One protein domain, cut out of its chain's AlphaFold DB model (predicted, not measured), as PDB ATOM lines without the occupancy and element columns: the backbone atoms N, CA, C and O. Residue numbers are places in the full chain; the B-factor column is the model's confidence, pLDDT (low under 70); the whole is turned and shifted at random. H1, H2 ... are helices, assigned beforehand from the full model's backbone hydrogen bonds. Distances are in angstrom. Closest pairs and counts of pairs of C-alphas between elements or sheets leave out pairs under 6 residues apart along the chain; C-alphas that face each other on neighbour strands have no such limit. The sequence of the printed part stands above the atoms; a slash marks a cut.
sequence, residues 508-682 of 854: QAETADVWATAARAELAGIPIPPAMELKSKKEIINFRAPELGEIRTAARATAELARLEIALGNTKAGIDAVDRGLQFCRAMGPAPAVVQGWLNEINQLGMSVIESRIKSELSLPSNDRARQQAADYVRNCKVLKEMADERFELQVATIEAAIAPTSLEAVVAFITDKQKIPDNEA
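What this domain is: This is residues 508 to 682 of the 854 residues of an uncharacterized protein of Symmachiella macrocystis (UniProt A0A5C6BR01). A long rod is built along one long helix, H7: the helical hairpin H3 and H4 packs along its last part as a three-helix bundle, while H5 packs along it farther back and H6 crosses near its start. H1 packs on H3 and the short H8 on H4, and the small H2 packs on H7 partway along. The printed part has 175 residues, with eight named helices in the order H1 to H8 and no named strand; the class is all helix. The whole is loose, with a radius of gyration of the C-alphas of 20.1 A and spans of 69 by 28 by 20 A.

How they stand to each other: H7, residues 623 to 656, is the hub and touches five other helices. With H3, residues 549 to 567, and H4, residues 571 to 588, it forms an up and down bundle, each helix running against the one before it in the chain. H3 and H4 are a helical hairpin and touch at a shallow tilt of 15 degrees, with the closest C-alphas, of Ala 562 and Gly 574, 4.0 A apart. H7 touches H4 with residues 643 to 655 alone, opposite ways at a shallow tilt of 13 degrees; the closest C-alphas, of Cys 585 and Arg 647, are 5.2 A apart. H7 touches H3 with residues 650 to 655 alone, and the C-alphas of Ala 559 and Thr 654, the closest, are 4.8 A apart. H5, residues 592 to 605, touches H7 at a shallow tilt of 33 degrees, only just short of steep, with the C-alphas of Pro 592 and Ala 644, the closest, 5.1 A apart. H6, residues 607 to 617, touches H7 about perpendicular, at 83 degrees; its closest C-alphas, of Lys 615 and Ala 626, are 5.1 A apart. H2, residues 537 to 541, touches H7, closest at the C-alphas of Ile 541 and Tyr 633, 4.6 A apart. H1, residues 509 to 524, touches H3 at a tilt of 36 degrees, only just steep, closest at the C-alphas of Ala 516 and Leu 561, 7.1 A apart. H8, residues 664 to 672, touches H4, closest at the C-alphas of Ile 575 and Ala 666, 7.3 A apart. Every O i to N i+4 pair is within hydrogen-bond range in H1, H2, H3, H5, H6, H7 and H8, and 12 of 14 are in H4.

Where its parts are: H7 is 48.9 A long, from C-alpha 623 at (12.481, 33.311, -19.453) to C-alpha 656 at (17.080, 52.046, 25.449). H3 measures 26.9 A, H4 26.2 A, H1 22.0 A and H5 20.0 A. H1 begins at C-alpha 509 at (11.421, 71.440, 35.688).

The domain as a whole: The two C-alphas farthest apart, of Gln 508 and Pro 621, are 69.2 A apart. The printed part has no cut. The link from H1 to H2, 12 residues, is long. Mean pLDDT of the printed part is 92.7, and no printed residue is under 70.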
ATOM      1  N   GLN A 508      15.138  73.456  35.438       94.94
ATOM      2  CA  GLN A 508      13.968  74.258  35.042       94.94
ATOM      3  C   GLN A 508      12.713  73.387  34.846       94.94
ATOM      4  O   GLN A 508      12.038  73.479  33.819       94.94
ATOM      5  N   ALA A 509      12.409  72.517  35.815       93.38
ATOM      6  CA  ALA A 509      11.421  71.440  35.688       93.38
ATOM      7  C   ALA A 509      10.014  71.914  35.264       93.38
ATOM      8  O   ALA A 509       9.410  71.314  34.375       93.38
ATOM      9  N   GLU A 510       9.512  73.026  35.814       94.00
ATOM     10  CA  GLU A 510       8.208  73.593  35.420       94.00
ATOM     11  C   GLU A 510       8.185  74.028  33.945       94.00
ATOM     12  O   GLU A 510       7.213  73.798  33.227       94.00
ATOM     13  N   THR A 511       9.280  74.622  33.460       95.19
ATOM     14  CA  THR A 511       9.391  75.033  32.051       95.19
ATOM     15  C   THR A 511       9.598  73.812  31.151       95.19
ATOM     16  O   THR A 511       9.064  73.771  30.042       95.19
ATOM     17  N   ALA A 512      10.307  72.787  31.634       96.06
ATOM     18  CA  ALA A 512      10.451  71.514  30.939       96.06
ATOM     19  C   ALA A 512       9.091  70.833  30.704       96.06
ATOM     20  O   ALA A 512       8.833  70.436  29.570       96.06
ATOM     21  N   ASP A 513       8.185  70.764  31.692       95.00
ATOM     22  CA  ASP A 513       6.853  70.164  31.479       95.00
ATOM     23  C   ASP A 513       5.967  70.976  30.516       95.00
ATOM     24  O   ASP A 513       5.263  70.392  29.692       95.00
ATOM     25  N   VAL A 514       6.048  72.313  30.515       96.25
ATOM     26  CA  VAL A 514       5.349  73.138  29.507       96.25
ATOM     27  C   VAL A 514       5.797  72.762  28.086       96.25
ATOM     28  O   VAL A 514       4.966  72.577  27.190       96.25
ATOM     29  N   TRP A 515       7.105  72.588  27.876       97.19
ATOM     30  CA  TRP A 515       7.662  72.171  26.587       97.19
ATOM     31  C   TRP A 515       7.381  70.688  26.265       97.19
ATOM     32  O   TRP A 515       7.069  70.372  25.112       97.19
ATOM     33  N   ALA A 516       7.390  69.800  27.266       95.88
ATOM     34  CA  ALA A 516       7.006  68.391  27.148       95.88
ATOM     35  C   ALA A 516       5.539  68.244  26.724       95.88
ATOM     36  O   ALA A 516       5.221  67.540  25.767       95.88
ATOM     37  N   THR A 517       4.642  68.979  27.380       96.62
ATOM     38  CA  THR A 517       3.206  69.016  27.095       96.62
ATOM     39  C   THR A 517       2.925  69.528  25.682       96.62
ATOM     40  O   THR A 517       2.079  68.965  24.982       96.62
ATOM     41  N   ALA A 518       3.683  70.519  25.205       96.75
ATOM     42  CA  ALA A 518       3.609  70.960  23.817       96.75
ATOM     43  C   ALA A 518       4.126  69.890  22.825       96.75
ATOM     44  O   ALA A 518       3.477  69.652  21.808       96.75
ATOM     45  N   ALA A 519       5.228  69.184  23.121       97.31
ATOM     46  CA  ALA A 519       5.710  68.065  22.294       97.31
ATOM     47  C   ALA A 519       4.694  66.905  22.222       97.31
ATOM     48  O   ALA A 519       4.413  66.374  21.145       97.31
ATOM     49  N   ARG A 520       4.090  66.560  23.366       96.12
ATOM     50  CA  ARG A 520       3.039  65.543  23.522       96.12
ATOM     51  C   ARG A 520       1.805  65.875  22.672       96.12
ATOM     52  O   ARG A 520       1.261  64.991  22.009       96.12
ATOM     53  N   ALA A 521       1.396  67.146  22.639       96.38
ATOM     54  CA  ALA A 521       0.276  67.623  21.823       96.38
ATOM     55  C   ALA A 521       0.559  67.550  20.308       96.38
ATOM     56  O   ALA A 521      -0.297  67.094  19.551       96.38
ATOM     57  N   GLU A 522       1.761  67.940  19.870       96.75
ATOM     58  CA  GLU A 522       2.189  67.832  18.466       96.75
ATOM     59  C   GLU A 522       2.188  66.365  17.999       96.75
ATOM     60  O   GLU A 522       1.582  66.039  16.978       96.75
ATOM     61  N   LEU A 523       2.779  65.455  18.788       96.19
ATOM     62  CA  LEU A 523       2.828  64.018  18.481       96.19
ATOM     63  C   LEU A 523       1.453  63.356  18.450       96.19
ATOM     64  O   LEU A 523       1.226  62.481  17.612       96.19
ATOM     65  N   ALA A 524       0.535  63.754  19.336       94.44
ATOM     66  CA  ALA A 524      -0.833  63.240  19.358       94.44
ATOM     67  C   ALA A 524      -1.604  63.566  18.064       94.44
ATOM     68  O   ALA A 524      -2.445  62.770  17.642       94.44
ATOM     69  N   GLY A 525      -1.287  64.688  17.406       92.56
ATOM     70  CA  GLY A 525      -1.871  65.087  16.123       92.56
ATOM     71  C   GLY A 525      -1.364  64.304  14.905       92.56
ATOM     72  O   GLY A 525      -1.988  64.373  13.845       92.56
ATOM     73  N   ILE A 526      -0.264  63.553  15.026       96.12
ATOM     74  CA  ILE A 526       0.302  62.760  13.923       96.12
ATOM     75  C   ILE A 526      -0.403  61.393  13.853       96.12
ATOM     76  O   ILE A 526      -0.374  60.650  14.840       96.12
ATOM     77  N   PRO A 527      -1.012  61.010  12.714       94.69
ATOM     78  CA  PRO A 527      -1.546  59.668  12.535       94.69
ATOM     79  C   PRO A 527      -0.403  58.655  12.404       94.69
ATOM     80  O   PRO A 527       0.538  58.855  11.637       94.69
ATOM     81  N   ILE A 528      -0.508  57.546  13.131       93.25
ATOM     82  CA  ILE A 528       0.425  56.421  13.026       93.25
ATOM     83  C   ILE A 528       0.133  55.678  11.705       93.25
ATOM     84  O   ILE A 528      -1.016  55.269  11.502       93.25
ATOM     85  N   PRO A 529       1.107  55.504  10.791       92.69
ATOM     86  CA  PRO A 529       0.898  54.728   9.572       92.69
ATOM     87  C   PRO A 529       0.804  53.218   9.877       92.69
ATOM     88  O   PRO A 529       1.327  52.763  10.893       92.69
ATOM     89  N   PRO A 530       0.168  52.412   9.007       91.88
ATOM     90  CA  PRO A 530       0.165  50.959   9.160       91.88
ATOM     91  C   PRO A 530       1.577  50.372   9.007       91.88
ATOM     92  O   PRO A 530       2.416  50.921   8.291       91.88
ATOM     93  N   ALA A 531       1.815  49.221   9.638       92.50
ATOM     94  CA  ALA A 531       3.071  48.488   9.503       92.50
ATOM     95  C   ALA A 531       3.327  48.044   8.048       92.50
ATOM     96  O   ALA A 531       2.391  47.711   7.314       92.50
ATOM     97  N   MET A 532       4.596  48.010   7.629       93.12
ATOM     98  CA  MET A 532       4.964  47.645   6.257       93.12
ATOM     99  C   MET A 532       4.942  46.122   6.050       93.12
ATOM    100  O   MET A 532       5.949  45.432   6.200       93.12
ATOM    101  N   GLU A 533       3.783  45.592   5.661       90.25
ATOM    102  CA  GLU A 533       3.601  44.177   5.326       90.25
ATOM    103  C   GLU A 533       3.649  43.937   3.803       90.25
ATOM    104  O   GLU A 533       2.724  44.304   3.080       90.25
ATOM    105  N   LEU A 534       4.689  43.254   3.310       90.50
ATOM    106  CA  LEU A 534       4.760  42.739   1.932       90.50
ATOM    107  C   LEU A 534       4.534  41.221   1.963       90.50
ATOM    108  O   LEU A 534       5.232  40.515   2.693       90.50
ATOM    109  N   LYS A 535       3.546  40.709   1.216       85.81
ATOM    110  CA  LYS A 535       2.999  39.347   1.415       85.81
ATOM    111  C   LYS A 535       3.220  38.401   0.234       85.81
ATOM    112  O   LYS A 535       3.045  37.195   0.378       85.81
ATOM    113  N   SER A 536       3.623  38.927  -0.918       89.62
ATOM    114  CA  SER A 536       3.863  38.185  -2.159       89.62
ATOM    115  C   SER A 536       5.168  38.612  -2.831       89.62
ATOM    116  O   SER A 536       5.610  39.759  -2.693       89.62
ATOM    117  N   LYS A 537       5.770  37.733  -3.647       90.88
ATOM    118  CA  LYS A 537       6.970  38.115  -4.409       90.88
ATOM    119  C   LYS A 537       6.656  39.199  -5.436       90.88
ATOM    120  O   LYS A 537       7.514  40.023  -5.728       90.88
ATOM    121  N   LYS A 538       5.406  39.267  -5.914       93.50
ATOM    122  CA  LYS A 538       4.916  40.350  -6.776       93.50
ATOM    123  C   LYS A 538       5.050  41.728  -6.124       93.50
ATOM    124  O   LYS A 538       5.506  42.654  -6.788       93.50
ATOM    125  N   GLU A 539       4.659  41.874  -4.860       94.50
ATOM    126  CA  GLU A 539       4.769  43.149  -4.136       94.50
ATOM    127  C   GLU A 539       6.235  43.529  -3.918       94.50
ATOM    128  O   GLU A 539       6.604  44.670  -4.171       94.50
ATOM    129  N   ILE A 540       7.088  42.560  -3.568       96.06
ATOM    130  CA  ILE A 540       8.537  42.765  -3.408       96.06
ATOM    131  C   ILE A 540       9.193  43.171  -4.741       96.06
ATOM    132  O   ILE A 540       9.975  44.114  -4.774       96.06
ATOM    133  N   ILE A 541       8.844  42.534  -5.862       96.00
ATOM    134  CA  ILE A 541       9.364  42.872  -7.203       96.00
ATOM    135  C   ILE A 541       8.951  44.281  -7.644       96.00
ATOM    136  O   ILE A 541       9.740  44.993  -8.256       96.00
ATOM    137  N   ASN A 542       7.724  44.699  -7.328       94.69
ATOM    138  CA  ASN A 542       7.211  46.026  -7.684       94.69
ATOM    139  C   ASN A 542       7.469  47.081  -6.590       94.69
ATOM    140  O   ASN A 542       6.978  48.206  -6.704       94.69
ATOM    141  N   PHE A 543       8.224  46.729  -5.544       95.88
ATOM    142  CA  PHE A 543       8.519  47.609  -4.423       95.88
ATOM    143  C   PHE A 543       9.282  48.862  -4.866       95.88
ATOM    144  O   PHE A 543      10.146  48.826  -5.746       95.88
ATOM    145  N   ARG A 544       8.961  49.980  -4.215       93.81
ATOM    146  CA  ARG A 544       9.684  51.249  -4.291       93.81
ATOM    147  C   ARG A 544       9.770  51.791  -2.872       93.81
ATOM    148  O   ARG A 544       8.749  51.813  -2.184       93.81
ATOM    149  N   ALA A 545      10.958  52.213  -2.448       90.75
ATOM    150  CA  ALA A 545      11.136  52.808  -1.130       90.75
ATOM    151  C   ALA A 545      10.260  54.077  -1.005       90.75
ATOM    152  O   ALA A 545      10.289  54.913  -1.913       90.75
ATOM    153  N   PRO A 546       9.451  54.213   0.060       90.75
ATOM    154  CA  PRO A 546       8.709  55.435   0.343       90.75
ATOM    155  C   PRO A 546       9.619  56.494   0.982       90.75
ATOM    156  O   PRO A 546      10.651  56.175   1.569       90.75
ATOM    157  N   GLU A 547       9.193  57.755   0.938       89.38
ATOM    158  CA  GLU A 547       9.838  58.833   1.695       89.38
ATOM    159  C   GLU A 547       9.598  58.646   3.201       89.38
ATOM    160  O   GLU A 547       8.481  58.825   3.691       89.38
ATOM    161  N   LEU A 548      10.646  58.274   3.942       91.06
ATOM    162  CA  LEU A 548      10.553  57.945   5.371       91.06
ATOM    163  C   LEU A 548      10.806  59.118   6.325       91.06
ATOM    164  O   LEU A 548      10.532  58.973   7.514       91.06
ATOM    165  N   GLY A 549      11.313  60.262   5.853       90.50
ATOM    166  CA  GLY A 549      11.873  61.308   6.726       90.50
ATOM    167  C   GLY A 549      10.934  61.804   7.835       90.50
ATOM    168  O   GLY A 549      11.349  61.937   8.982       90.50
ATOM    169  N   GLU A 550       9.647  62.004   7.539       92.31
ATOM    170  CA  GLU A 550       8.647  62.397   8.551       92.31
ATOM    171  C   GLU A 550       8.324  61.267   9.544       92.31
ATOM    172  O   GLU A 550       8.112  61.532  10.726       92.31
ATOM    173  N   ILE A 551       8.331  60.003   9.101       94.56
ATOM    174  CA  ILE A 551       8.098  58.828   9.961       94.56
ATOM    175  C   ILE A 551       9.298  58.622  10.893       94.56
ATOM    176  O   ILE A 551       9.115  58.440  12.095       94.56
ATOM    177  N   ARG A 552      10.522  58.724  10.358       94.19
ATOM    178  CA  ARG A 552      11.772  58.639  11.122       94.19
ATOM    179  C   ARG A 552      11.874  59.787  12.134       94.19
ATOM    180  O   ARG A 552      12.134  59.537  13.309       94.19
ATOM    181  N   THR A 553      11.544  61.016  11.726       95.75
ATOM    182  CA  THR A 553      11.460  62.180  12.629       95.75
ATOM    183  C   THR A 553      10.404  61.972  13.723       95.75
ATOM    184  O   THR A 553      10.670  62.275  14.885       95.75
ATOM    185  N   ALA A 554       9.227  61.420  13.399       96.56
ATOM    186  CA  ALA A 554       8.171  61.153  14.379       96.56
ATOM    187  C   ALA A 554       8.571  60.067  15.392       96.56
ATOM    188  O   ALA A 554       8.388  60.273  16.590       96.56
ATOM    189  N   ALA A 555       9.179  58.967  14.934       96.38
ATOM    190  CA  ALA A 555       9.717  57.905  15.787       96.38
ATOM    191  C   ALA A 555      10.794  58.437  16.754       96.38
ATOM    192  O   ALA A 555      10.721  58.205  17.963       96.38
ATOM    193  N   ARG A 556      11.740  59.237  16.242       96.00
ATOM    194  CA  ARG A 556      12.769  59.927  17.040       96.00
ATOM    195  C   ARG A 556      12.161  60.876  18.073       96.00
ATOM    196  O   ARG A 556      12.562  60.857  19.231       96.00
ATOM    197  N   ALA A 557      11.155  61.659  17.684       97.12
ATOM    198  CA  ALA A 557      10.443  62.559  18.588       97.12
ATOM    199  C   ALA A 557       9.674  61.808  19.691       97.12
ATOM    200  O   ALA A 557       9.657  62.264  20.832       97.12
ATOM    201  N   THR A 558       9.080  60.644  19.399       97.06
ATOM    202  CA  THR A 558       8.485  59.779  20.435       97.06
ATOM    203  C   THR A 558       9.519  59.151  21.362       97.06
ATOM    204  O   THR A 558       9.231  59.014  22.545       97.06
ATOM    205  N   ALA A 559      10.718  58.818  20.876       96.25
ATOM    206  CA  ALA A 559      11.799  58.306  21.718       96.25
ATOM    207  C   ALA A 559      12.373  59.394  22.648       96.25
ATOM    208  O   ALA A 559      12.589  59.148  23.833       96.25
ATOM    209  N   GLU A 560      12.549  60.622  22.143       95.75
ATOM    210  CA  GLU A 560      12.938  61.780  22.963       95.75
ATOM    211  C   GLU A 560      11.861  62.115  24.007       95.75
ATOM    212  O   GLU A 560      12.187  62.351  25.170       95.75
ATOM    213  N   LEU A 561      10.572  62.052  23.637       96.38
ATOM    214  CA  LEU A 561       9.475  62.185  24.600       96.38
ATOM    215  C   LEU A 561       9.473  61.038  25.622       96.38
ATOM    216  O   LEU A 561       9.249  61.300  26.797       96.38
ATOM    217  N   ALA A 562       9.748  59.794  25.220       96.50
ATOM    218  CA  ALA A 562       9.816  58.669  26.149       96.50
ATOM    219  C   ALA A 562      10.876  58.908  27.232       96.50
ATOM    220  O   ALA A 562      10.551  58.871  28.418       96.50
ATOM    221  N   ARG A 563      12.106  59.256  26.829       94.31
ATOM    222  CA  ARG A 563      13.206  59.598  27.746       94.31
ATOM    223  C   ARG A 563      12.849  60.746  28.689       94.31
ATOM    224  O   ARG A 563      13.108  60.667  29.887       94.31
ATOM    225  N   LEU A 564      12.233  61.795  28.150       95.25
ATOM    226  CA  LEU A 564      11.783  62.962  28.906       95.25
ATOM    227  C   LEU A 564      10.710  62.608  29.947       95.25
ATOM    228  O   LEU A 564      10.822  63.022  31.094       95.25
ATOM    229  N   GLU A 565       9.696  61.824  29.580       95.31
ATOM    230  CA  GLU A 565       8.629  61.411  30.501       95.31
ATOM    231  C   GLU A 565       9.165  60.482  31.604       95.31
ATOM    232  O   GLU A 565       8.777  60.640  32.759       95.31
ATOM    233  N   ILE A 566      10.099  59.568  31.297       95.12
ATOM    234  CA  ILE A 566      10.796  58.768  32.325       95.12
ATOM    235  C   ILE A 566      11.592  59.678  33.280       95.12
ATOM    236  O   ILE A 566      11.495  59.512  34.496       95.12
ATOM    237  N   ALA A 567      12.324  60.667  32.755       92.69
ATOM    238  CA  ALA A 567      13.104  61.614  33.558       92.69
ATOM    239  C   ALA A 567      12.235  62.571  34.406       92.69
ATOM    240  O   ALA A 567      12.671  63.015  35.464       92.69
ATOM    241  N   LEU A 568      10.997  62.846  33.982       91.69
ATOM    242  CA  LEU A 568       9.978  63.565  34.761       91.69
ATOM    243  C   LEU A 568       9.231  62.661  35.770       91.69
ATOM    244  O   LEU A 568       8.321  63.128  36.452       91.69
ATOM    245  N   GLY A 569       9.572  61.370  35.866       91.94
ATOM    246  CA  GLY A 569       8.903  60.397  36.745       91.94
ATOM    247  C   GLY A 569       7.562  59.864  36.216       91.94
ATOM    248  O   GLY A 569       6.919  59.036  36.863       91.94
ATOM    249  N   ASN A 570       7.143  60.271  35.017       94.31
ATOM    250  CA  ASN A 570       5.911  59.842  34.358       94.31
ATOM    251  C   ASN A 570       6.078  58.462  33.688       94.31
ATOM    252  O   ASN A 570       5.775  58.304  32.502       94.31
ATOM    253  N   THR A 571       6.530  57.435  34.427       95.69
ATOM    254  CA  THR A 571       6.938  56.123  33.873       95.69
ATOM    255  C   THR A 571       5.926  55.525  32.890       95.69
ATOM    256  O   THR A 571       6.305  55.002  31.842       95.69
ATOM    257  N   LYS A 572       4.619  55.655  33.164       95.19
ATOM    258  CA  LYS A 572       3.571  55.202  32.235       95.19
ATOM    259  C   LYS A 572       3.585  55.968  30.905       95.19
ATOM    260  O   LYS A 572       3.533  55.333  29.859       95.19
ATOM    261  N   ALA A 573       3.646  57.301  30.933       94.56
ATOM    262  CA  ALA A 573       3.642  58.117  29.717       94.56
ATOM    263  C   ALA A 573       4.895  57.860  28.866       94.56
ATOM    264  O   ALA A 573       4.796  57.814  27.641       94.56
ATOM    265  N   GLY A 574       6.039  57.590  29.509       95.56
ATOM    266  CA  GLY A 574       7.250  57.147  28.819       95.56
ATOM    267  C   GLY A 574       7.050  55.828  28.070       95.56
ATOM    268  O   GLY A 574       7.323  55.759  26.877       95.56
ATOM    269  N   ILE A 575       6.488  54.801  28.717       96.19
ATOM    270  CA  ILE A 575       6.208  53.504  28.070       96.19
ATOM    271  C   ILE A 575       5.113  53.607  26.990       96.19
ATOM    272  O   ILE A 575       5.231  52.973  25.940       96.19
ATOM    273  N   ASP A 576       4.083  54.434  27.190       94.81
ATOM    274  CA  ASP A 576       3.067  54.719  26.164       94.81
ATOM    275  C   ASP A 576       3.691  55.460  24.947       94.81
ATOM    276  O   ASP A 576       3.252  55.273  23.807       94.81
ATOM    277  N   ALA A 577       4.754  56.252  25.150       96.31
ATOM    278  CA  ALA A 577       5.538  56.877  24.080       96.31
ATOM    279  C   ALA A 577       6.510  55.899  23.382       96.31
ATOM    280  O   ALA A 577       6.629  55.965  22.156       96.31
ATOM    281  N   VAL A 578       7.129  54.952  24.106       96.00
ATOM    282  CA  VAL A 578       7.909  53.838  23.515       96.00
ATOM    283  C   VAL A 578       7.038  53.025  22.561       96.00
ATOM    284  O   VAL A 578       7.443  52.775  21.426       96.00
ATOM    285  N   ASP A 579       5.821  52.661  22.980       95.19
ATOM    286  CA  ASP A 579       4.876  51.921  22.135       95.19
ATOM    287  C   ASP A 579       4.564  52.687  20.839       95.19
ATOM    288  O   ASP A 579       4.697  52.149  19.738       95.19
ATOM    289  N   ARG A 580       4.250  53.985  20.959       95.50
ATOM    290  CA  ARG A 580       3.995  54.874  19.816       95.50
ATOM    291  C   ARG A 580       5.198  54.968  18.869       95.50
ATOM    292  O   ARG A 580       5.005  54.940  17.654       95.50
ATOM    293  N   GLY A 581       6.417  55.041  19.405       95.94
ATOM    294  CA  GLY A 581       7.650  55.052  18.617       95.94
ATOM    295  C   GLY A 581       7.877  53.748  17.860       95.94
ATOM    296  O   GLY A 581       8.092  53.775  16.649       95.94
ATOM    297  N   LEU A 582       7.708  52.599  18.522       95.62
ATOM    298  CA  LEU A 582       7.780  51.290  17.867       95.62
ATOM    299  C   LEU A 582       6.727  51.134  16.761       95.62
ATOM    300  O   LEU A 582       7.025  50.533  15.729       95.62
ATOM    301  N   GLN A 583       5.523  51.691  16.929       94.62
ATOM    302  CA  GLN A 583       4.514  51.705  15.868       94.62
ATOM    303  C   GLN A 583       4.930  52.570  14.660       94.62
ATOM    304  O   GLN A 583       4.735  52.133  13.527       94.62
ATOM    305  N   PHE A 584       5.564  53.735  14.858       96.19
ATOM    306  CA  PHE A 584       6.149  54.500  13.744       96.19
ATOM    307  C   PHE A 584       7.288  53.729  13.054       96.19
ATOM    308  O   PHE A 584       7.297  53.631  11.827       96.19
ATOM    309  N   CYS A 585       8.200  53.102  13.805       95.81
ATOM    310  CA  CYS A 585       9.272  52.286  13.221       95.81
ATOM    311  C   CYS A 585       8.732  51.104  12.398       95.81
ATOM    312  O   CYS A 585       9.276  50.780  11.343       95.81
ATOM    313  N   ARG A 586       7.621  50.483  12.818       94.81
ATOM    314  CA  ARG A 586       6.956  49.397  12.070       94.81
ATOM    315  C   ARG A 586       6.444  49.826  10.690       94.81
ATOM    316  O   ARG A 586       6.302  48.972   9.817       94.81
ATOM    317  N   ALA A 587       6.222  51.122  10.463       94.38
ATOM    318  CA  ALA A 587       5.902  51.677   9.147       94.38
ATOM    319  C   ALA A 587       7.140  51.954   8.266       94.38
ATOM    320  O   ALA A 587       6.987  52.122   7.057       94.38
ATOM    321  N   MET A 588       8.355  51.990   8.832       94.94
ATOM    322  CA  MET A 588       9.591  52.250   8.076       94.94
ATOM    323  C   MET A 588      10.018  51.062   7.209       94.94
ATOM    324  O   MET A 588      10.497  51.259   6.097       94.94
ATOM    325  N   GLY A 589       9.812  49.832   7.683       94.62
ATOM    326  CA  GLY A 589      10.206  48.620   6.967       94.62
ATOM    327  C   GLY A 589       9.529  47.355   7.507       94.62
ATOM    328  O   GLY A 589       8.949  47.384   8.598       94.62
ATOM    329  N   PRO A 590       9.575  46.237   6.763       94.31
ATOM    330  CA  PRO A 590       9.124  44.931   7.249       94.31
ATOM    331  C   PRO A 590       9.970  44.441   8.437       94.31
ATOM    332  O   PRO A 590      11.064  44.940   8.690       94.31
ATOM    333  N   ALA A 591       9.479  43.440   9.172       92.81
ATOM    334  CA  ALA A 591      10.207  42.883  10.313       92.81
ATOM    335  C   ALA A 591      11.518  42.180   9.873       92.81
ATOM    336  O   ALA A 591      11.484  41.396   8.915       92.81
ATOM    337  N   PRO A 592      12.657  42.362  10.580       91.88
ATOM    338  CA  PRO A 592      13.957  41.810  10.172       91.88
ATOM    339  C   PRO A 592      13.958  40.299   9.915       91.88
ATOM    340  O   PRO A 592      14.531  39.832   8.930       91.88
ATOM    341  N   ALA A 593      13.259  39.528  10.754       90.69
ATOM    342  CA  ALA A 593      13.151  38.075  10.618       90.69
ATOM    343  C   ALA A 593      12.471  37.641   9.303       90.69
ATOM    344  O   ALA A 593      12.845  36.622   8.721       90.69
ATOM    345  N   VAL A 594      11.511  38.429   8.804       92.50
ATOM    346  CA  VAL A 594      10.801  38.158   7.545       92.50
ATOM    347  C   VAL A 594      11.736  38.372   6.352       92.50
ATOM    348  O   VAL A 594      11.850  37.493   5.495       92.50
ATOM    349  N   VAL A 595      12.475  39.487   6.332       94.25
ATOM    350  CA  VAL A 595      13.438  39.780   5.255       94.25
ATOM    351  C   VAL A 595      14.604  38.800   5.263       94.25
ATOM    352  O   VAL A 595      15.003  38.303   4.210       94.25
ATOM    353  N   GLN A 596      15.117  38.455   6.446       92.56
ATOM    354  CA  GLN A 596      16.154  37.438   6.574       92.56
ATOM    355  C   GLN A 596      15.657  36.069   6.080       92.56
ATOM    356  O   GLN A 596      16.429  35.330   5.474       92.56
ATOM    357  N   GLY A 597      14.366  35.757   6.242       92.56
ATOM    358  CA  GLY A 597      13.721  34.601   5.615       92.56
ATOM    359  C   GLY A 597      13.812  34.614   4.083       92.56
ATOM    360  O   GLY A 597      14.221  33.614   3.492       92.56
ATOM    361  N   TRP A 598      13.507  35.743   3.433       93.38
ATOM    362  CA  TRP A 598      13.629  35.886   1.972       93.38
ATOM    363  C   TRP A 598      15.084  35.784   1.490       93.38
ATOM    364  O   TRP A 598      15.363  35.093   0.509       93.38
ATOM    365  N   LEU A 599      16.031  36.419   2.191       93.56
ATOM    366  CA  LEU A 599      17.461  36.325   1.873       93.56
ATOM    367  C   LEU A 599      17.998  34.898   2.061       93.56
ATOM    368  O   LEU A 599      18.787  34.424   1.244       93.56
ATOM    369  N   ASN A 600      17.532  34.182   3.087       93.69
ATOM    370  CA  ASN A 600      17.870  32.778   3.296       93.69
ATOM    371  C   ASN A 600      17.301  31.885   2.177       93.69
ATOM    372  O   ASN A 600      18.016  30.999   1.716       93.69
ATOM    373  N   GLU A 601      16.079  32.133   1.681       91.00
ATOM    374  CA  GLU A 601      15.536  31.422   0.508       91.00
ATOM    375  C   GLU A 601      16.423  31.631  -0.732       91.00
ATOM    376  O   GLU A 601      16.787  30.664  -1.402       91.00
ATOM    377  N   ILE A 602      16.812  32.880  -1.017       91.00
ATOM    378  CA  ILE A 602      17.680  33.227  -2.154       91.00
ATOM    379  C   ILE A 602      19.026  32.491  -2.054       91.00
ATOM    380  O   ILE A 602      19.449  31.843  -3.015       91.00
ATOM    381  N   ASN A 603      19.668  32.542  -0.882       90.62
ATOM    382  CA  ASN A 603      20.983  31.944  -0.647       90.62
ATOM    383  C   ASN A 603      20.969  30.405  -0.670       90.62
ATOM    384  O   ASN A 603      21.956  29.800  -1.076       90.62
ATOM    385  N   GLN A 604      19.875  29.765  -0.240       92.62
ATOM    386  CA  GLN A 604      19.763  28.299  -0.204       92.62
ATOM    387  C   GLN A 604      19.364  27.684  -1.550       92.62
ATOM    388  O   GLN A 604      19.756  26.554  -1.835       92.62
ATOM    389  N   LEU A 605      18.563  28.385  -2.360       88.94
ATOM    390  CA  LEU A 605      18.000  27.829  -3.597       88.94
ATOM    391  C   LEU A 605      18.761  28.230  -4.867       88.94
ATOM    392  O   LEU A 605      18.707  27.502  -5.858       88.94
ATOM    393  N   GLY A 606      19.453  29.370  -4.854       86.31
ATOM    394  CA  GLY A 606      20.164  29.894  -6.020       86.31
ATOM    395  C   GLY A 606      19.249  30.461  -7.117       86.31
ATOM    396  O   GLY A 606      18.041  30.214  -7.176       86.31
ATOM    397  N   MET A 607      19.843  31.256  -8.014       88.38
ATOM    398  CA  MET A 607      19.091  32.087  -8.966       88.38
ATOM    399  C   MET A 607      18.173  31.298  -9.904       88.38
ATOM    400  O   MET A 607      17.037  31.714 -10.105       88.38
ATOM    401  N   SER A 608      18.595  30.145 -10.426       88.25
ATOM    402  CA  SER A 608      17.793  29.349 -11.371       88.25
ATOM    403  C   SER A 608      16.485  28.821 -10.763       88.25
ATOM    404  O   SER A 608      15.454  28.769 -11.439       88.25
ATOM    405  N   VAL A 609      16.489  28.475  -9.472       90.69
ATOM    406  CA  VAL A 609      15.284  28.044  -8.747       90.69
ATOM    407  C   VAL A 609      14.390  29.242  -8.426       90.69
ATOM    408  O   VAL A 609      13.170  29.136  -8.551       90.69
ATOM    409  N   ILE A 610      14.972  30.393  -8.073       91.94
ATOM    410  CA  ILE A 610      14.233  31.645  -7.847       91.94
ATOM    411  C   ILE A 610      13.577  32.146  -9.148       91.94
ATOM    412  O   ILE A 610      12.387  32.457  -9.135       91.94
ATOM    413  N   GLU A 611      14.286  32.127 -10.282       92.38
ATOM    414  CA  GLU A 611      13.752  32.407 -11.626       92.38
ATOM    415  C   GLU A 611      12.568  31.494 -11.966       92.38
ATOM    416  O   GLU A 611      11.512  31.974 -12.379       92.38
ATOM    417  N   SER A 612      12.716  30.181 -11.756       91.75
ATOM    418  CA  SER A 612      11.662  29.195 -12.021       91.75
ATOM    419  C   SER A 612      10.425  29.416 -11.137       91.75
ATOM    420  O   SER A 612       9.295  29.432 -11.636       91.75
ATOM    421  N   ARG A 613      10.627  29.679  -9.835       91.19
ATOM    422  CA  ARG A 613       9.549  30.028  -8.891       91.19
ATOM    423  C   ARG A 613       8.820  31.299  -9.317       91.19
ATOM    424  O   ARG A 613       7.601  31.265  -9.427       91.19
ATOM    425  N   ILE A 614       9.540  32.377  -9.624       93.50
ATOM    426  CA  ILE A 614       8.959  33.666 -10.033       93.50
ATOM    427  C   ILE A 614       8.234  33.551 -11.382       93.50
ATOM    428  O   ILE A 614       7.133  34.084 -11.528       93.50
ATOM    429  N   LYS A 615       8.776  32.788 -12.342       93.19
ATOM    430  CA  LYS A 615       8.091  32.492 -13.610       93.19
ATOM    431  C   LYS A 615       6.747  31.796 -13.384       93.19
ATOM    432  O   LYS A 615       5.772  32.147 -14.045       93.19
ATOM    433  N   SER A 616       6.709  30.829 -12.466       92.19
ATOM    434  CA  SER A 616       5.509  30.065 -12.119       92.19
ATOM    435  C   SER A 616       4.490  30.916 -11.348       92.19
ATOM    436  O   SER A 616       3.362  31.090 -11.803       92.19
ATOM    437  N   GLU A 617       4.911  31.531 -10.235       91.69
ATOM    438  CA  GLU A 617       4.077  32.347  -9.338       91.69
ATOM    439  C   GLU A 617       3.421  33.531 -10.068       91.69
ATOM    440  O   GLU A 617       2.263  33.856  -9.811       91.69
ATOM    441  N   LEU A 618       4.134  34.148 -11.018       91.81
ATOM    442  CA  LEU A 618       3.662  35.319 -11.765       91.81
ATOM    443  C   LEU A 618       3.198  35.002 -13.200       91.81
ATOM    444  O   LEU A 618       2.902  35.926 -13.957       91.81
ATOM    445  N   SER A 619       3.112  33.719 -13.581       92.62
ATOM    446  CA  SER A 619       2.701  33.254 -14.924       92.62
ATOM    447  C   SER A 619       3.450  33.933 -16.089       92.62
ATOM    448  O   SER A 619       2.843  34.355 -17.077       92.62
ATOM    449  N   LEU A 620       4.775  34.093 -15.983       91.81
ATOM    450  CA  LEU A 620       5.542  34.921 -16.925       91.81
ATOM    451  C   LEU A 620       5.769  34.221 -18.284       91.81
ATOM    452  O   LEU A 620       6.256  33.086 -18.322       91.81
ATOM    453  N   PRO A 621       5.502  34.901 -19.420       85.75
ATOM    454  CA  PRO A 621       5.496  34.272 -20.744       85.75
ATOM    455  C   PRO A 621       6.890  33.991 -21.326       85.75
ATOM    456  O   PRO A 621       7.006  33.193 -22.251       85.75
ATOM    457  N   SER A 622       7.952  34.621 -20.812       92.00
ATOM    458  CA  SER A 622       9.327  34.442 -21.296       92.00
ATOM    459  C   SER A 622      10.316  34.245 -20.148       92.00
ATOM    460  O   SER A 622      10.102  34.722 -19.032       92.00
ATOM    461  N   ASN A 623      11.415  33.541 -20.429       89.31
ATOM    462  CA  ASN A 623      12.481  33.311 -19.453       89.31
ATOM    463  C   ASN A 623      13.197  34.621 -19.092       89.31
ATOM    464  O   ASN A 623      13.560  34.821 -17.941       89.31
ATOM    465  N   ASP A 624      13.336  35.553 -20.035       90.56
ATOM    466  CA  ASP A 624      14.090  36.789 -19.805       90.56
ATOM    467  C   ASP A 624      13.320  37.797 -18.940       90.56
ATOM    468  O   ASP A 624      13.920  38.478 -18.111       90.56
ATOM    469  N   ARG A 625      11.977  37.798 -19.000       90.25
ATOM    470  CA  ARG A 625      11.152  38.503 -18.000       90.25
ATOM    471  C   ARG A 625      11.250  37.862 -16.614       90.25
ATOM    472  O   ARG A 625      11.228  38.587 -15.625       90.25
ATOM    473  N   ALA A 626      11.381  36.536 -16.530       91.56
ATOM    474  CA  ALA A 626      11.593  35.851 -15.255       91.56
ATOM    475  C   ALA A 626      12.973  36.160 -14.653       91.56
ATOM    476  O   ALA A 626      13.053  36.442 -13.463       91.56
ATOM    477  N   ARG A 627      14.030  36.208 -15.475       93.25
ATOM    478  CA  ARG A 627      15.376  36.672 -15.088       93.25
ATOM    479  C   ARG A 627      15.367  38.104 -14.573       93.25
ATOM    480  O   ARG A 627      15.880  38.358 -13.488       93.25
ATOM    481  N   GLN A 628      14.743  39.020 -15.317       93.62
ATOM    482  CA  GLN A 628      14.617  40.417 -14.909       93.62
ATOM    483  C   GLN A 628      13.901  40.533 -13.557       93.62
ATOM    484  O   GLN A 628      14.455  41.100 -12.619       93.62
ATOM    485  N   GLN A 629      12.725  39.915 -13.409       95.25
ATOM    486  CA  GLN A 629      11.969  39.986 -12.157       95.25
ATOM    487  C   GLN A 629      12.626  39.212 -11.002       95.25
ATOM    488  O   GLN A 629      12.454  39.600  -9.852       95.25
ATOM    489  N   ALA A 630      13.436  38.183 -11.265       94.06
ATOM    490  CA  ALA A 630      14.273  37.554 -10.242       94.06
ATOM    491  C   ALA A 630      15.419  38.470  -9.783       94.06
ATOM    492  O   ALA A 630      15.686  38.554  -8.585       94.06
ATOM    493  N   ALA A 631      16.058  39.203 -10.698       94.25
ATOM    494  CA  ALA A 631      17.056  40.211 -10.346       94.25
ATOM    495  C   ALA A 631      16.435  41.380  -9.558       94.25
ATOM    496  O   ALA A 631      17.016  41.824  -8.568       94.25
ATOM    497  N   ASP A 632      15.240  41.837  -9.943       95.06
ATOM    498  CA  ASP A 632      14.501  42.886  -9.231       95.06
ATOM    499  C   ASP A 632      14.026  42.410  -7.841       95.06
ATOM    500  O   ASP A 632      14.186  43.141  -6.865       95.06
ATOM    501  N   TYR A 633      13.553  41.161  -7.708       95.94
ATOM    502  CA  TYR A 633      13.246  40.529  -6.414       95.94
ATOM    503  C   TYR A 633      14.465  40.534  -5.482       95.94
ATOM    504  O   TYR A 633      14.386  41.025  -4.360       95.94
ATOM    505  N   VAL A 634      15.613  40.034  -5.956       94.81
ATOM    506  CA  VAL A 634      16.846  39.961  -5.155       94.81
ATOM    507  C   VAL A 634      17.385  41.353  -4.814       94.81
ATOM    508  O   VAL A 634      17.863  41.553  -3.697       94.81
ATOM    509  N   ARG A 635      17.279  42.332  -5.725       95.25
ATOM    510  CA  ARG A 635      17.638  43.734  -5.450       95.25
ATOM    511  C   ARG A 635      16.760  44.313  -4.343       95.25
ATOM    512  O   ARG A 635      17.282  44.852  -3.371       95.25
ATOM    513  N   ASN A 636      15.445  44.152  -4.451       96.94
ATOM    514  CA  ASN A 636      14.504  44.736  -3.503       96.94
ATOM    515  C   ASN A 636      14.552  44.035  -2.136       96.94
ATOM    516  O   ASN A 636      14.443  44.714  -1.124       96.94
ATOM    517  N   CYS A 637      14.843  42.730  -2.065       95.75
ATOM    518  CA  CYS A 637      15.137  42.047  -0.797       95.75
ATOM    519  C   CYS A 637      16.362  42.624  -0.058       95.75
ATOM    520  O   CYS A 637      16.399  42.555   1.168       95.75
ATOM    521  N   LYS A 638      17.350  43.203  -0.764       94.88
ATOM    522  CA  LYS A 638      18.486  43.904  -0.130       94.88
ATOM    523  C   LYS A 638      18.082  45.284   0.394       94.88
ATOM    524  O   LYS A 638      18.318  45.566   1.561       94.88
ATOM    525  N   VAL A 639      17.372  46.082  -0.407       95.19
ATOM    526  CA  VAL A 639      16.829  47.388   0.032       95.19
ATOM    527  C   VAL A 639      15.903  47.219   1.244       95.19
ATOM    528  O   VAL A 639      16.003  47.944   2.228       95.19
ATOM    529  N   LEU A 640      15.041  46.198   1.230       96.44
ATOM    530  CA  LEU A 640      14.157  45.876   2.351       96.44
ATOM    531  C   LEU A 640      14.914  45.376   3.592       96.44
ATOM    532  O   LEU A 640      14.371  45.475   4.688       96.44
ATOM    533  N   LYS A 641      16.148  44.868   3.452       95.62
ATOM    534  CA  LYS A 641      17.011  44.499   4.587       95.62
ATOM    535  C   LYS A 641      17.594  45.747   5.235       95.62
ATOM    536  O   LYS A 641      17.450  45.890   6.438       95.62
ATOM    537  N   GLU A 642      18.126  46.670   4.438       93.69
ATOM    538  CA  GLU A 642      18.602  47.983   4.902       93.69
ATOM    539  C   GLU A 642      17.485  48.750   5.640       93.69
ATOM    540  O   GLU A 642      17.697  49.266   6.735       93.69
ATOM    541  N   MET A 643      16.258  48.742   5.101       95.00
ATOM    542  CA  MET A 643      15.086  49.359   5.741       95.00
ATOM    543  C   MET A 643      14.607  48.629   7.008       95.00
ATOM    544  O   MET A 643      14.120  49.272   7.938       95.00
ATOM    545  N   ALA A 644      14.707  47.296   7.059       95.19
ATOM    546  CA  ALA A 644      14.356  46.516   8.247       95.19
ATOM    547  C   ALA A 644      15.398  46.673   9.369       95.19
ATOM    548  O   ALA A 644      15.025  46.715  10.542       95.19
ATOM    549  N   ASP A 645      16.675  46.801   9.008       92.19
ATOM    550  CA  ASP A 645      17.771  47.077   9.935       92.19
ATOM    551  C   ASP A 645      17.636  48.490  10.521       92.19
ATOM    552  O   ASP A 645      17.594  48.623  11.740       92.19
ATOM    553  N   GLU A 646      17.427  49.523   9.692       91.38
ATOM    554  CA  GLU A 646      17.192  50.900  10.165       91.38
ATOM    555  C   GLU A 646      15.959  50.992  11.084       91.38
ATOM    556  O   GLU A 646      16.000  51.647  12.130       91.38
ATOM    557  N   ARG A 647      14.867  50.296  10.728       94.00
ATOM    558  CA  ARG A 647      13.699  50.128  11.604       94.00
ATOM    559  C   ARG A 647      14.129  49.567  12.961       94.00
ATOM    560  O   ARG A 647      13.765  50.136  13.987       94.00
ATOM    561  N   PHE A 648      14.859  48.452  12.979       94.00
ATOM    562  CA  PHE A 648      15.167  47.729  14.210       94.00
ATOM    563  C   PHE A 648      16.175  48.476  15.091       94.00
ATOM    564  O   PHE A 648      15.956  48.553  16.297       94.00
ATOM    565  N   GLU A 649      17.196  49.111  14.508       91.00
ATOM    566  CA  GLU A 649      18.112  50.020  15.214       91.00
ATOM    567  C   GLU A 649      17.343  51.130  15.945       91.00
ATOM    568  O   GLU A 649      17.575  51.373  17.131       91.00
ATOM    569  N   LEU A 650      16.369  51.767  15.282       93.81
ATOM    570  CA  LEU A 650      15.575  52.823  15.911       93.81
ATOM    571  C   LEU A 650      14.590  52.279  16.960       93.81
ATOM    572  O   LEU A 650      14.340  52.957  17.955       93.81
ATOM    573  N   GLN A 651      14.054  51.064  16.796       95.06
ATOM    574  CA  GLN A 651      13.245  50.405  17.837       95.06
ATOM    575  C   GLN A 651      14.075  50.075  19.082       95.06
ATOM    576  O   GLN A 651      13.612  50.324  20.194       95.06
ATOM    577  N   VAL A 652      15.297  49.567  18.900       92.62
ATOM    578  CA  VAL A 652      16.251  49.299  19.984       92.62
ATOM    579  C   VAL A 652      16.561  50.592  20.733       92.62
ATOM    580  O   VAL A 652      16.261  50.687  21.920       92.62
ATOM    581  N   ALA A 653      17.001  51.632  20.020       92.06
ATOM    582  CA  ALA A 653      17.314  52.931  20.612       92.06
ATOM    583  C   ALA A 653      16.099  53.590  21.309       92.06
ATOM    584  O   ALA A 653      16.257  54.277  22.316       92.06
ATOM    585  N   THR A 654      14.874  53.355  20.818       95.06
ATOM    586  CA  THR A 654      13.629  53.836  21.453       95.06
ATOM    587  C   THR A 654      13.340  53.134  22.785       95.06
ATOM    588  O   THR A 654      12.826  53.770  23.701       95.06
ATOM    589  N   ILE A 655      13.674  51.846  22.918       95.06
ATOM    590  CA  ILE A 655      13.552  51.111  24.187       95.06
ATOM    591  C   ILE A 655      14.669  51.526  25.149       95.06
ATOM    592  O   ILE A 655      14.393  51.803  26.312       95.06
ATOM    593  N   GLU A 656      15.912  51.615  24.665       91.94
ATOM    594  CA  GLU A 656      17.080  52.046  25.449       91.94
ATOM    595  C   GLU A 656      16.872  53.432  26.066       91.94
ATOM    596  O   GLU A 656      17.159  53.635  27.243       91.94
ATOM    597  N   ALA A 657      16.269  54.358  25.314       90.94
ATOM    598  CA  ALA A 657      15.898  55.693  25.779       90.94
ATOM    599  C   ALA A 657      14.918  55.715  26.970       90.94
ATOM    600  O   ALA A 657      14.793  56.749  27.627       90.94
ATOM    601  N   ALA A 658      14.230  54.604  27.253       94.44
ATOM    602  CA  ALA A 658      13.329  54.452  28.390       94.44
ATOM    603  C   ALA A 658      13.898  53.578  29.525       94.44
ATOM    604  O   ALA A 658      13.191  53.361  30.508       94.44
ATOM    605  N   ILE A 659      15.140  53.081  29.427       93.00
ATOM    606  CA  ILE A 659      15.811  52.342  30.509       93.00
ATOM    607  C   ILE A 659      16.349  53.341  31.543       93.00
ATOM    608  O   ILE A 659      17.296  54.074  31.275       93.00
ATOM    609  N   ALA A 660      15.757  53.343  32.736       91.75
ATOM    610  CA  ALA A 660      16.220  54.082  33.907       91.75
ATOM    611  C   ALA A 660      15.786  53.345  35.192       91.75
ATOM    612  O   ALA A 660      14.833  52.559  35.140       91.75
ATOM    613  N   PRO A 661      16.389  53.618  36.365       91.00
ATOM    614  CA  PRO A 661      16.010  52.975  37.630       91.00
ATOM    615  C   PRO A 661      14.506  53.041  37.961       91.00
ATOM    616  O   PRO A 661      13.945  52.100  38.514       91.00
ATOM    617  N   THR A 662      13.817  54.114  37.560       92.25
ATOM    618  CA  THR A 662      12.371  54.332  37.777       92.25
ATOM    619  C   THR A 662      11.451  53.591  36.793       92.25
ATOM    620  O   THR A 662      10.224  53.703  36.893       92.25
ATOM    621  N   SER A 663      12.007  52.853  35.827       94.88
ATOM    622  CA  SER A 663      11.260  52.237  34.722       94.88
ATOM    623  C   SER A 663      11.621  50.780  34.412       94.88
ATOM    624  O   SER A 663      10.895  50.159  33.635       94.88
ATOM    625  N   LEU A 664      12.675  50.208  35.014       94.19
ATOM    626  CA  LEU A 664      13.236  48.894  34.641       94.19
ATOM    627  C   LEU A 664      12.181  47.784  34.502       94.19
ATOM    628  O   LEU A 664      12.091  47.139  33.458       94.19
ATOM    629  N   GLU A 665      11.322  47.597  35.509       93.56
ATOM    630  CA  GLU A 665      10.251  46.589  35.464       93.56
ATOM    631  C   GLU A 665       9.186  46.879  34.401       93.56
ATOM    632  O   GLU A 665       8.651  45.958  33.781       93.56
ATOM    633  N   ALA A 666       8.891  48.153  34.141       94.31
ATOM    634  CA  ALA A 666       7.946  48.544  33.101       94.31
ATOM    635  C   ALA A 666       8.523  48.291  31.695       94.31
ATOM    636  O   ALA A 666       7.782  47.872  30.804       94.31
ATOM    637  N   VAL A 667       9.840  48.456  31.515       94.50
ATOM    638  CA  VAL A 667      10.554  48.078  30.286       94.50
ATOM    639  C   VAL A 667      10.603  46.556  30.128       94.50
ATOM    640  O   VAL A 667      10.255  46.065  29.057       94.50
ATOM    641  N   VAL A 668      10.940  45.784  31.173       92.50
ATOM    642  CA  VAL A 668      10.929  44.306  31.109       92.50
ATOM    643  C   VAL A 668       9.529  43.772  30.789       92.50
ATOM    644  O   VAL A 668       9.381  42.903  29.927       92.50
ATOM    645  N   ALA A 669       8.486  44.311  31.425       91.88
ATOM    646  CA  ALA A 669       7.101  43.956  31.120       91.88
ATOM    647  C   ALA A 669       6.713  44.333  29.680       91.88
ATOM    648  O   ALA A 669       6.032  43.562  29.008       91.88
ATOM    649  N   PHE A 670       7.175  45.481  29.174       91.50
ATOM    650  CA  PHE A 670       6.939  45.903  27.793       91.50
ATOM    651  C   PHE A 670       7.612  44.967  26.775       91.50
ATOM    652  O   PHE A 670       6.945  44.489  25.860       91.50
ATOM    653  N   ILE A 671       8.901  44.650  26.949       89.38
ATOM    654  CA  ILE A 671       9.666  43.836  25.984       89.38
ATOM    655  C   ILE A 671       9.369  42.329  26.050       89.38
ATOM    656  O   ILE A 671       9.813  41.578  25.184       89.38
ATOM    657  N   THR A 672       8.610  41.879  27.052       85.50
ATOM    658  CA  THR A 672       8.122  40.491  27.154       85.50
ATOM    659  C   THR A 672       6.648  40.333  26.752       85.50
ATOM    660  O   THR A 672       6.183  39.203  26.568       85.50
ATOM    661  N   ASP A 673       5.915  41.433  26.539       86.06
ATOM    662  CA  ASP A 673       4.515  41.414  26.106       86.06
ATOM    663  C   ASP A 673       4.380  41.165  24.591       86.06
ATOM    664  O   ASP A 673       4.544  42.050  23.745       86.06
ATOM    665  N   LYS A 674       3.990  39.935  24.242       76.81
ATOM    666  CA  LYS A 674       3.748  39.500  22.856       76.81
ATOM    667  C   LYS A 674       2.584  40.211  22.155       76.81
ATOM    668  O   LYS A 674       2.449  40.063  20.945       76.81
ATOM    669  N   GLN A 675       1.739  40.961  22.867       76.50
ATOM    670  CA  GLN A 675       0.730  41.821  22.235       76.50
ATOM    671  C   GLN A 675       1.351  43.127  21.724       76.50
ATOM    672  O   GLN A 675       0.936  43.633  20.683       76.50
ATOM    673  N   LYS A 676       2.379  43.641  22.413       73.44
ATOM    674  CA  LYS A 676       3.126  44.851  22.024       73.44
ATOM    675  C   LYS A 676       4.253  44.560  21.040       73.44
ATOM    676  O   LYS A 676       4.625  45.434  20.256       73.44
ATOM    677  N   ILE A 677       4.761  43.325  21.032       78.31
ATOM    678  CA  ILE A 677       5.768  42.824  20.083       78.31
ATOM    679  C   ILE A 677       5.172  41.664  19.257       78.31
ATOM    680  O   ILE A 677       5.502  40.497  19.482       78.31
ATOM    681  N   PRO A 678       4.281  41.958  18.286       72.75
ATOM    682  CA  PRO A 678       3.661  40.933  17.441       72.75
ATOM    683  C   PRO A 678       4.665  40.270  16.483       72.75
ATOM    684  O   PRO A 678       4.537  39.090  16.161       72.75
ATOM    685  N   ASP A 679       5.694  41.011  16.067       75.31
ATOM    686  CA  ASP A 679       6.696  40.584  15.084       75.31
ATOM    687  C   ASP A 679       7.784  39.652  15.662       75.31
ATOM    688  O   ASP A 679       8.638  39.174  14.919       75.31
ATOM    689  N   ASN A 680       7.752  39.358  16.973       75.31
ATOM    690  CA  ASN A 680       8.791  38.611  17.706       75.31
ATOM    691  C   ASN A 680      10.201  39.214  17.504       75.31
ATOM    692  O   ASN A 680      11.176  38.509  17.240       75.31
ATOM    693  N   GLU A 681      10.286  40.542  17.608       85.38
ATOM    694  CA  GLU A 681      11.516  41.329  17.474       85.38
ATOM    695  C   GLU A 681      12.559  40.907  18.526       85.38
ATOM    696  O   GLU A 681      12.263  40.799  19.718       85.38
ATOM    697  N   ALA A 682      13.791  40.641  18.082       85.38
ATOM    698  CA  ALA A 682      14.815  39.942  18.862       85.38
ATOM    699  C   ALA A 682      15.562  40.847  19.864       85.38
ATOM    700  O   ALA A 682      16.787  40.812  19.942       85.38
TER     701      ALA A 682